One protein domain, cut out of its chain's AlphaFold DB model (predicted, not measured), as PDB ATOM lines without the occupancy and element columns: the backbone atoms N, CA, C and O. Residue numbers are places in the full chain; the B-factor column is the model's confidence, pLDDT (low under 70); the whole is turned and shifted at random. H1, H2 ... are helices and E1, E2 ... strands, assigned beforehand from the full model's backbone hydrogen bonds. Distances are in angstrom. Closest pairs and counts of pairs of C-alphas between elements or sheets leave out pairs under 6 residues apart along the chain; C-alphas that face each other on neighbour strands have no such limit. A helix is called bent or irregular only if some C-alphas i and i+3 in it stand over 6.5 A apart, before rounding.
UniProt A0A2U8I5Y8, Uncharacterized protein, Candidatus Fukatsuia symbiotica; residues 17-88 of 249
ATOM      1  N   THR A  17      15.274  -2.035 -36.589       91.25
ATOM      2  CA  THR A  17      14.939  -1.877 -38.003       91.25
ATOM      3  C   THR A  17      13.812  -2.832 -38.348       91.25
ATOM      4  O   THR A  17      13.884  -4.022 -38.041       91.25
ATOM      5  N   PHE A  18      12.783  -2.325 -39.016       88.62
ATOM      6  CA  PHE A  18      11.630  -3.111 -39.426       88.62
ATOM      7  C   PHE A  18      11.242  -2.830 -40.878       88.62
ATOM      8  O   PHE A  18      11.550  -1.788 -41.460       88.62
ATOM      9  N   THR A  19      10.547  -3.801 -41.469       87.06
ATOM     10  CA  THR A  19      10.087  -3.712 -42.855       87.06
ATOM     11  C   THR A  19       8.699  -3.090 -42.894       87.06
ATOM     12  O   THR A  19       7.725  -3.697 -42.457       87.06
ATOM     13  N   PHE A  20       8.598  -1.897 -43.465       83.81
ATOM     14  CA  PHE A  20       7.343  -1.195 -43.676       83.81
ATOM     15  C   PHE A  20       6.832  -1.444 -45.096       83.81
ATOM     16  O   PHE A  20       7.515  -1.148 -46.078       83.81
ATOM     17  N   LYS A  21       5.624  -1.993 -45.236       83.19
ATOM     18  CA  LYS A  21       4.980  -2.163 -46.545       83.19
ATOM     19  C   LYS A  21       4.311  -0.854 -46.959       83.19
ATOM     20  O   LYS A  21       3.345  -0.441 -46.332       83.19
ATOM     21  N   LEU A  22       4.816  -0.227 -48.023       76.75
ATOM     22  CA  LEU A  22       4.170   0.932 -48.647       76.75
ATOM     23  C   LEU A  22       2.971   0.477 -49.494       76.75
ATOM     24  O   LEU A  22       1.908   1.081 -49.435       76.75
ATOM     25  N   THR A  23       3.134  -0.604 -50.265       72.69
ATOM     26  CA  THR A  23       2.095  -1.208 -51.120       72.69
ATOM     27  C   THR A  23       2.209  -2.739 -51.116       72.69
ATOM     28  O   THR A  23       3.128  -3.297 -50.515       72.69
ATOM     29  N   GLU A  24       1.310  -3.447 -51.813       72.62
ATOM     30  CA  GLU A  24       1.392  -4.915 -51.962       72.62
ATOM     31  C   GLU A  24       2.704  -5.386 -52.611       72.62
ATOM     32  O   GLU A  24       3.197  -6.469 -52.303       72.62
ATOM     33  N   SER A  25       3.282  -4.569 -53.493       77.81
ATOM     34  CA  SER A  25       4.491  -4.889 -54.259       77.81
ATOM     35  C   SER A  25       5.749  -4.178 -53.759       77.81
ATOM     36  O   SER A  25       6.841  -4.478 -54.243       77.81
ATOM     37  N   LYS A  26       5.626  -3.238 -52.810       80.19
ATOM     38  CA  LYS A  26       6.744  -2.404 -52.354       80.19
ATOM     39  C   LYS A  26       6.818  -2.314 -50.834       80.19
ATOM     40  O   LYS A  26       5.898  -1.849 -50.164       80.19
ATOM     41  N   SER A  27       7.985  -2.667 -50.309       88.12
ATOM     42  CA  SER A  27       8.356  -2.512 -48.905       88.12
ATOM     43  C   SER A  27       9.671  -1.759 -48.759       88.12
ATOM     44  O   SER A  27      10.535  -1.831 -49.633       88.12
ATOM     45  N   ILE A  28       9.835  -1.072 -47.637       89.94
ATOM     46  CA  ILE A  28      11.030  -0.312 -47.276       89.94
ATOM     47  C   ILE A  28      11.526  -0.731 -45.895       89.94
ATOM     48  O   ILE A  28      10.748  -1.207 -45.075       89.94
ATOM     49  N   GLN A  29      12.819  -0.556 -45.641       91.25
ATOM     50  CA  GLN A  29      13.389  -0.707 -44.302       91.25
ATOM     51  C   GLN A  29      13.344   0.642 -43.587       91.25
ATOM     52  O   GLN A  29      13.731   1.655 -44.172       91.25
ATOM     53  N   ILE A  30      12.872   0.642 -42.345       92.62
ATOM     54  CA  ILE A  30      12.794   1.822 -41.481       92.62
ATOM     55  C   ILE A  30      13.513   1.502 -40.172       92.62
ATOM     56  O   ILE A  30      13.292   0.438 -39.601       92.62
ATOM     57  N   GLU A  31      14.355   2.417 -39.697       94.38
ATOM     58  CA  GLU A  31      15.060   2.310 -38.411       94.38
ATOM     59  C   GLU A  31      14.449   3.287 -37.399       94.38
ATOM     60  O   GLU A  31      14.286   4.474 -37.695       94.38
ATOM     61  N   VAL A  32      14.148   2.813 -36.190       93.00
ATOM     62  CA  VAL A  32      13.697   3.662 -35.079       93.00
ATOM     63  C   VAL A  32      14.903   4.371 -34.467       93.00
ATOM     64  O   VAL A  32      15.672   3.766 -33.725       93.00
ATOM     65  N   SER A  33      15.087   5.662 -34.742       93.12
ATOM     66  CA  SER A  33      16.236   6.415 -34.227       93.12
ATOM     67  C   SER A  33      16.055   6.851 -32.774       93.12
ATOM     68  O   SER A  33      16.997   6.773 -31.982       93.12
ATOM     69  N   SER A  34      14.849   7.281 -32.396       92.81
ATOM     70  CA  SER A  34      14.522   7.622 -31.012       92.81
ATOM     71  C   SER A  34      13.034   7.488 -30.710       92.81
ATOM     72  O   SER A  34      12.187   7.639 -31.589       92.81
ATOM     73  N   ILE A  35      12.725   7.235 -29.439       90.69
ATOM     74  CA  ILE A  35      11.378   7.288 -28.869       90.69
ATOM     75  C   ILE A  35      11.444   8.343 -27.761       90.69
ATOM     76  O   ILE A  35      12.304   8.255 -26.893       90.69
ATOM     77  N   GLY A  36      10.626   9.392 -27.843       85.88
ATOM     78  CA  GLY A  36      10.624  10.483 -26.862       85.88
ATOM     79  C   GLY A  36       9.949  10.101 -25.544       85.88
ATOM     80  O   GLY A  36       9.072   9.248 -25.525       85.88
ATOM     81  N   ASP A  37      10.272  10.810 -24.464       78.69
ATOM     82  CA  ASP A  37       9.890  10.445 -23.086       78.69
ATOM     83  C   ASP A  37       8.410  10.713 -22.708       78.69
ATOM     84  O   ASP A  37       8.042  10.700 -21.534       78.69
ATOM     85  N   HIS A  38       7.524  10.999 -23.669       66.94
ATOM     86  CA  HIS A  38       6.116  11.284 -23.361       66.94
ATOM     87  C   HIS A  38       5.325   9.993 -23.104       66.94
ATOM     88  O   HIS A  38       5.020   9.253 -24.033       66.94
ATOM     89  N   GLU A  39       4.888   9.792 -21.856       60.44
ATOM     90  CA  GLU A  39       4.281   8.542 -21.360       60.44
ATOM     91  C   GLU A  39       3.061   8.024 -22.139       60.44
ATOM     92  O   GLU A  39       2.830   6.822 -22.163       60.44
ATOM     93  N   LYS A  40       2.265   8.895 -22.778       63.69
ATOM     94  CA  LYS A  40       1.016   8.479 -23.452       63.69
ATOM     95  C   LYS A  40       1.047   8.536 -24.975       63.69
ATOM     96  O   LYS A  40       0.192   7.927 -25.602       63.69
ATOM     97  N   ASN A  41       1.952   9.320 -25.560       71.69
ATOM     98  CA  ASN A  41       2.044   9.552 -27.006       71.69
ATOM     99  C   ASN A  41       3.466  10.033 -27.347       71.69
ATOM    100  O   ASN A  41       3.655  11.222 -27.633       71.69
ATOM    101  N   PRO A  42       4.481   9.160 -27.260       84.31
ATOM    102  CA  PRO A  42       5.860   9.541 -27.530       84.31
ATOM    103  C   PRO A  42       6.034   9.930 -28.996       84.31
ATOM    104  O   PRO A  42       5.398   9.357 -29.881       84.31
ATOM    105  N   PHE A  43       6.911  10.893 -29.276       89.19
ATOM    106  CA  PHE A  43       7.360  11.128 -30.646       89.19
ATOM    107  C   PHE A  43       8.408  10.085 -31.014       89.19
ATOM    108  O   PHE A  43       9.411   9.939 -30.318       89.19
ATOM    109  N   VAL A  44       8.173   9.365 -32.104       89.94
ATOM    110  CA  VAL A  44       9.027   8.285 -32.592       89.94
ATOM    111  C   VAL A  44       9.709   8.772 -33.859       89.94
ATOM    112  O   VAL A  44       9.050   8.982 -34.878       89.94
ATOM    113  N   ARG A  45      11.023   8.979 -33.804       92.88
ATOM    114  CA  ARG A  45      11.811   9.381 -34.971       92.88
ATOM    115  C   ARG A  45      12.236   8.144 -35.756       92.88
ATOM    116  O   ARG A  45      12.735   7.175 -35.187       92.88
ATOM    117  N   LEU A  46      12.012   8.178 -37.064       93.75
ATOM    118  CA  LEU A  46      12.167   7.046 -37.972       93.75
ATOM    119  C   LEU A  46      13.066   7.432 -39.143       93.75
ATOM    120  O   LEU A  46      12.693   8.276 -39.959       93.75
ATOM    121  N   LYS A  47      14.229   6.796 -39.277       94.81
ATOM    122  CA  LYS A  47      15.073   6.964 -40.464       94.81
ATOM    123  C   LYS A  47      14.507   6.140 -41.607       94.81
ATOM    124  O   LYS A  47      14.296   4.936 -41.476       94.81
ATOM    125  N   THR A  48      14.273   6.806 -42.728       92.44
ATOM    126  CA  THR A  48      13.556   6.247 -43.879       92.44
ATOM    127  C   THR A  48      14.349   6.524 -45.152       92.44
ATOM    128  O   THR A  48      14.971   7.582 -45.241       92.44
ATOM    129  N   PRO A  49      14.369   5.622 -46.152       91.75
ATOM    130  CA  PRO A  49      14.980   5.916 -47.448       91.75
ATOM    131  C   PRO A  49      14.287   7.094 -48.145       91.75
ATOM    132  O   PRO A  49      13.165   7.461 -47.806       91.75
ATOM    133  N   ILE A  50      14.943   7.676 -49.154       88.38
ATOM    134  CA  ILE A  50      14.325   8.714 -49.989       88.38
ATOM    135  C   ILE A  50      13.108   8.114 -50.700       88.38
ATOM    136  O   ILE A  50      13.220   7.097 -51.382       88.38
ATOM    137  N   LEU A  51      11.962   8.771 -50.537       84.75
ATOM    138  CA  LEU A  51      10.690   8.395 -51.147       84.75
ATOM    139  C   LEU A  51      10.221   9.492 -52.099       84.75
ATOM    140  O   LEU A  51      10.430  10.682 -51.837       84.75
ATOM    141  N   SER A  52       9.543   9.097 -53.176       80.25
ATOM    142  CA  SER A  52       8.826  10.047 -54.031       80.25
ATOM    143  C   SER A  52       7.668  10.709 -53.271       80.25
ATOM    144  O   SER A  52       7.235  10.221 -52.224       80.25
ATOM    145  N   ALA A  53       7.142  11.823 -53.788       71.56
ATOM    146  CA  ALA A  53       5.982  12.489 -53.186       71.56
ATOM    147  C   ALA A  53       4.783  11.530 -53.041       71.56
ATOM    148  O   ALA A  53       4.177  11.463 -51.973       71.56
ATOM    149  N   ASP A  54       4.530  10.713 -54.068       69.56
ATOM    150  CA  ASP A  54       3.461   9.709 -54.081       69.56
ATOM    151  C   ASP A  54       3.712   8.547 -53.115       69.56
ATOM    152  O   ASP A  54       2.780   7.874 -52.693       69.56
ATOM    153  N   GLU A  55       4.962   8.273 -52.746       77.62
ATOM    154  CA  GLU A  55       5.297   7.202 -51.804       77.62
ATOM    155  C   GLU A  55       5.148   7.644 -50.351       77.62
ATOM    156  O   GLU A  55       4.749   6.851 -49.498       77.62
ATOM    157  N   LYS A  56       5.407   8.926 -50.073       76.75
ATOM    158  CA  LYS A  56       5.257   9.517 -48.737       76.75
ATOM    159  C   LYS A  56       3.818   9.433 -48.215       76.75
ATOM    160  O   LYS A  56       3.629   9.416 -47.002       76.75
ATOM    161  N   ILE A  57       2.818   9.321 -49.097       69.25
ATOM    162  CA  ILE A  57       1.399   9.195 -48.712       69.25
ATOM    163  C   ILE A  57       1.088   7.876 -47.987       69.25
ATOM    164  O   ILE A  57       0.085   7.795 -47.283       69.25
ATOM    165  N   TRP A  58       1.924   6.845 -48.163       78.25
ATOM    166  CA  TRP A  58       1.734   5.521 -47.559       78.25
ATOM    167  C   TRP A  58       2.341   5.406 -46.159       78.25
ATOM    168  O   TRP A  58       2.144   4.397 -45.485       78.25
ATOM    169  N   LEU A  59       3.082   6.422 -45.713       82.94
ATOM    170  CA  LEU A  59       3.666   6.454 -44.379       82.94
ATOM    171  C   LEU A  59       2.572   6.589 -43.310       82.94
ATOM    172  O   LEU A  59       1.617   7.356 -43.446       82.94
ATOM    173  N   GLN A  60       2.710   5.829 -42.226       77.00
ATOM    174  CA  GLN A  60       1.749   5.817 -41.126       77.00
ATOM    175  C   GLN A  60       1.981   6.982 -40.157       77.00
ATOM    176  O   GLN A  60       3.096   7.414 -39.901       77.00
ATOM    177  N   ARG A  61       0.905   7.502 -39.561       80.38
ATOM    178  CA  ARG A  61       1.011   8.624 -38.609       80.38
ATOM    179  C   ARG A  61       1.460   8.188 -37.217       80.38
ATOM    180  O   ARG A  61       2.079   8.982 -36.507       80.38
ATOM    181  N   ASN A  62       1.112   6.958 -36.846       83.12
ATOM    182  CA  ASN A  62       1.407   6.359 -35.553       83.12
ATOM    183  C   ASN A  62       2.094   5.011 -35.768       83.12
ATOM    184  O   ASN A  62       1.709   4.279 -36.676       83.12
ATOM    185  N   ILE A  63       3.058   4.687 -34.914       84.12
ATOM    186  CA  ILE A  63       3.771   3.408 -34.897       84.12
ATOM    187  C   ILE A  63       3.599   2.788 -33.516       84.12
ATOM    188  O   ILE A  63       3.710   3.485 -32.506       84.12
ATOM    189  N   LEU A  64       3.309   1.488 -33.475       85.69
ATOM    190  CA  LEU A  64       3.267   0.736 -32.229       85.69
ATOM    191  C   LEU A  64       4.700   0.558 -31.717       85.69
ATOM    192  O   LEU A  64       5.532  -0.027 -32.408       85.69
ATOM    193  N   VAL A  65       4.997   1.076 -30.529       87.69
ATOM    194  CA  VAL A  65       6.326   1.005 -29.918       87.69
ATOM    195  C   VAL A  65       6.266   0.378 -28.536       87.69
ATOM    196  O   VAL A  65       5.271   0.499 -27.824       87.69
ATOM    197  N   MET A  66       7.358  -0.272 -28.153       87.38
ATOM    198  CA  MET A  66       7.563  -0.756 -26.794       87.38
ATOM    199  C   MET A  66       8.273   0.340 -25.994       87.38
ATOM    200  O   MET A  66       9.445   0.634 -26.242       87.38
ATOM    201  N   HIS A  67       7.576   0.951 -25.041       82.75
ATOM    202  CA  HIS A  67       8.093   2.041 -24.216       82.75
ATOM    203  C   HIS A  67       7.834   1.733 -22.740       82.75
ATOM    204  O   HIS A  67       6.708   1.450 -22.349       82.75
ATOM    205  N   ASN A  68       8.881   1.749 -21.911       82.31
ATOM    206  CA  ASN A  68       8.805   1.399 -20.483       82.31
ATOM    207  C   ASN A  68       8.152   0.030 -20.180       82.31
ATOM    208  O   ASN A  68       7.591  -0.169 -19.108       82.31
ATOM    209  N   GLY A  69       8.259  -0.929 -21.108       82.12
ATOM    210  CA  GLY A  69       7.671  -2.266 -20.966       82.12
ATOM    211  C   GLY A  69       6.187  -2.357 -21.335       82.12
ATOM    212  O   GLY A  69       5.601  -3.426 -21.168       82.12
ATOM    213  N   GLU A  70       5.595  -1.278 -21.853       84.44
ATOM    214  CA  GLU A  70       4.223  -1.239 -22.360       84.44
ATOM    215  C   GLU A  70       4.195  -0.987 -23.875       84.44
ATOM    216  O   GLU A  70       5.026  -0.260 -24.426       84.44
ATOM    217  N   GLU A  71       3.211  -1.584 -24.553       86.88
ATOM    218  CA  GLU A  71       2.939  -1.323 -25.966       86.88
ATOM    219  C   GLU A  71       2.060  -0.078 -26.096       86.88
ATOM    220  O   GLU A  71       0.898  -0.071 -25.683       86.88
ATOM    221  N   ILE A  72       2.615   0.984 -26.677       83.75
ATOM    222  CA  ILE A  72       1.913   2.253 -26.873       83.75
ATOM    223  C   ILE A  72       2.067   2.742 -28.310       83.75
ATOM    224  O   ILE A  72       3.076   2.500 -28.971       83.75
ATOM    225  N   TYR A  73       1.066   3.463 -28.811       83.81
ATOM    226  CA  TYR A  73       1.173   4.120 -30.111       83.81
ATOM    227  C   TYR A  73       1.920   5.449 -29.972       83.81
ATOM    228  O   TYR A  73       1.465   6.374 -29.301       83.81
ATOM    229  N   GLY A  74       3.067   5.548 -30.639       81.62
ATOM    230  CA  GLY A  74       3.854   6.769 -30.747       81.62
ATOM    231  C   GLY A  74       3.610   7.504 -32.065       81.62
ATOM    232  O   GLY A  74       3.301   6.892 -33.084       81.62
ATOM    233  N   ARG A  75       3.761   8.829 -32.060       85.94
ATOM    234  CA  ARG A  75       3.599   9.705 -33.229       85.94
ATOM    235  C   ARG A  75       4.865   9.698 -34.076       85.94
ATOM    236  O   ARG A  75       5.920  10.099 -33.593       85.94
ATOM    237  N   ALA A  76       4.757   9.289 -35.334       87.38
ATOM    238  CA  ALA A  76       5.906   9.163 -36.220       87.38
ATOM    239  C   ALA A  76       6.419  10.524 -36.720       87.38
ATOM    240  O   ALA A  76       5.642  11.370 -37.170       87.38
ATOM    241  N   ILE A  77       7.740  10.692 -36.693       90.31
ATOM    242  CA  ILE A  77       8.486  11.751 -37.376       90.31
ATOM    243  C   ILE A  77       9.501  11.064 -38.287       90.31
ATOM    244  O   ILE A  77      10.408  10.377 -37.819       90.31
ATOM    245  N   TYR A  78       9.353  11.239 -39.591       91.56
ATOM    246  CA  TYR A  78      10.200  10.600 -40.589       91.56
ATOM    247  C   TYR A  78      11.392  11.492 -40.923       91.56
ATOM    248  O   TYR A  78      11.210  12.639 -41.314       91.56
ATOM    249  N   GLN A  79      12.601  10.956 -40.796       92.50
ATOM    250  CA  GLN A  79      13.853  11.614 -41.164       92.50
ATOM    251  C   GLN A  79      14.414  10.959 -42.425       92.50
ATOM    252  O   GLN A  79      14.657   9.748 -42.454       92.50
ATOM    253  N   PHE A  80      14.620  11.761 -43.465       92.69
ATOM    254  CA  PHE A  80      15.181  11.312 -44.733       92.69
ATOM    255  C   PHE A  80      16.704  11.535 -44.773       92.69
ATOM    256  O   PHE A  80      17.236  12.360 -44.025       92.69
ATOM    257  N   PRO A  81      17.445  10.830 -45.649       88.25
ATOM    258  CA  PRO A  81      18.906  10.920 -45.709       88.25
ATOM    259  C   PRO A  81      19.420  12.290 -46.173       88.25
ATOM    260  O   PRO A  81      20.577  12.620 -45.939       88.25
ATOM    261  N   ASP A  82      18.567  13.081 -46.827       84.88
ATOM    262  CA  ASP A  82      18.847  14.461 -47.234       84.88
ATOM    263  C   ASP A  82      18.700  15.475 -46.081       84.88
ATOM    264  O   ASP A  82      18.910  16.670 -46.279       84.88
ATOM    265  N   GLY A  83      18.354  15.008 -44.875       79.94
ATOM    266  CA  GLY A  83      18.126  15.837 -43.695       79.94
ATOM    267  C   GLY A  83      16.731  16.457 -43.628       79.94
ATOM    268  O   GLY A  83      16.437  17.161 -42.664       79.94
ATOM    269  N   SER A  84      15.862  16.207 -44.615       83.00
ATOM    270  CA  SER A  84      14.468  16.637 -44.544       83.00
ATOM    271  C   SER A  84      13.687  15.805 -43.525       83.00
ATOM    272  O   SER A  84      13.930  14.608 -43.344       83.00
ATOM    273  N   GLU A  85      12.730  16.449 -42.856       85.75
ATOM    274  CA  GLU A  85      11.823  15.788 -41.920       85.75
ATOM    275  C   GLU A  85      10.385  15.871 -42.437       85.75
ATOM    276  O   GLU A  85       9.937  16.908 -42.931       85.75
ATOM    277  N   LEU A  86       9.648  14.768 -42.321       83.44
ATOM    278  CA  LEU A  86       8.203  14.737 -42.492       83.44
ATOM    279  C   LEU A  86       7.571  14.379 -41.153       83.44
ATOM    280  O   LEU A  86       7.662  13.249 -40.673       83.44
ATOM    281  N   SER A  87       6.894  15.360 -40.578       81.81
ATOM    282  CA  SER A  87       6.097  15.213 -39.372       81.81
ATOM    283  C   SER A  87       4.654  15.545 -39.710       81.81
ATOM    284  O   SER A  87       4.353  16.608 -40.248       81.81
ATOM    285  N   PHE A  88       3.741  14.636 -39.380       72.94
ATOM    286  CA  PHE A  88       2.304  14.895 -39.498       72.94
ATOM    287  C   PHE A  88       1.771  15.755 -38.342       72.94
ATOM    288  O   PHE A  88       0.584  16.087 -38.319       72.94
TER     289      PHE A  88
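Overview. This is residues 17 to 88 of the 249 residues of an uncharacterized protein of Candidatus Fukatsuia symbiotica (UniProt A0A2U8I5Y8). Two three-strand meanders, E1 E2 E3 and E4 E5 E6, stand side by side, joined where E3 pairs with E5, and together they make one strongly twisted sheet that wraps round into an open, half-formed barrel, with a gap between E1 and E4. The long, bent E5 serves E4 with its first part and E3 and E6 with its last part, while the small helix H1 sits at one end, off the sheet. The printed part has 72 residues, with six named strands and one named helix; along the chain E1, E2 and E3 come first, then H1, then E4, E5 and E6, and the branched sheet is mixed, E3 and E5 being parallel and the other neighbour pairs antiparallel. The class is mostly strand, and the whole is compact, with a radius of gyration of the C-alphas of 12.2 A and spans of 34 by 27 by 19 A.

Arrangement. E1, residues 17 to 21, and E2, residues 27 to 35, form a hairpin, with N 18 and O 30 at 2.9 A. E3, residues 43 to 47, lies on the other side of E2 and forms a second hairpin with it, with N 33 and O 45 at 2.8 A. This pairing is staggered: E2 pairs with E1 over residues 27 to 31 and with E3 over residues 31 to 35. H1, residues 53 to 56, is not on the sheet; it is too short for any O i to N i+4 pair, and its one O i to N i+3 pair is within hydrogen-bond range. E4, residues 62 to 67, and E5, residues 70 to 79, form a hairpin, with N 65 and O 72 at 2.9 A. E5 bends by 59 degrees at Tyr 73. Its residues 75 to 79 pair with E3, parallel, with N 46 and O 77 at 2.8 A. On the other side of E5 from E3 lie E4 and E6, residues 85 to 87; E5 and E6 form a hairpin, with N 78 and O 86 at 2.8 A. E1 and E4 are apart.

Along the chain. E1 begins at C-alpha 17 (14.939, -1.877, -38.003). E2 is 22.5 A long and E5 24.7 A from first to last C-alpha; E1 measures 13.1 A, E3 13.2 A, E4 13.9 A, E6 6.3 A and H1 5.4 A. E5 begins at C-alpha 70 (4.223, -1.239, -22.360), and E6 ends at C-alpha 87 (6.097, 15.213, -39.372).

Size, cuts and confidence. The two C-alphas farthest apart are those of Ser 25 and Glu 39, at 35.5 A. The printed part has no cut; the link from E2 to E3 is short, the other links are tight, and no link is long. The mean pLDDT of the printed part is 83.7, and residues 38 to 40, 54 and 57 are under 70.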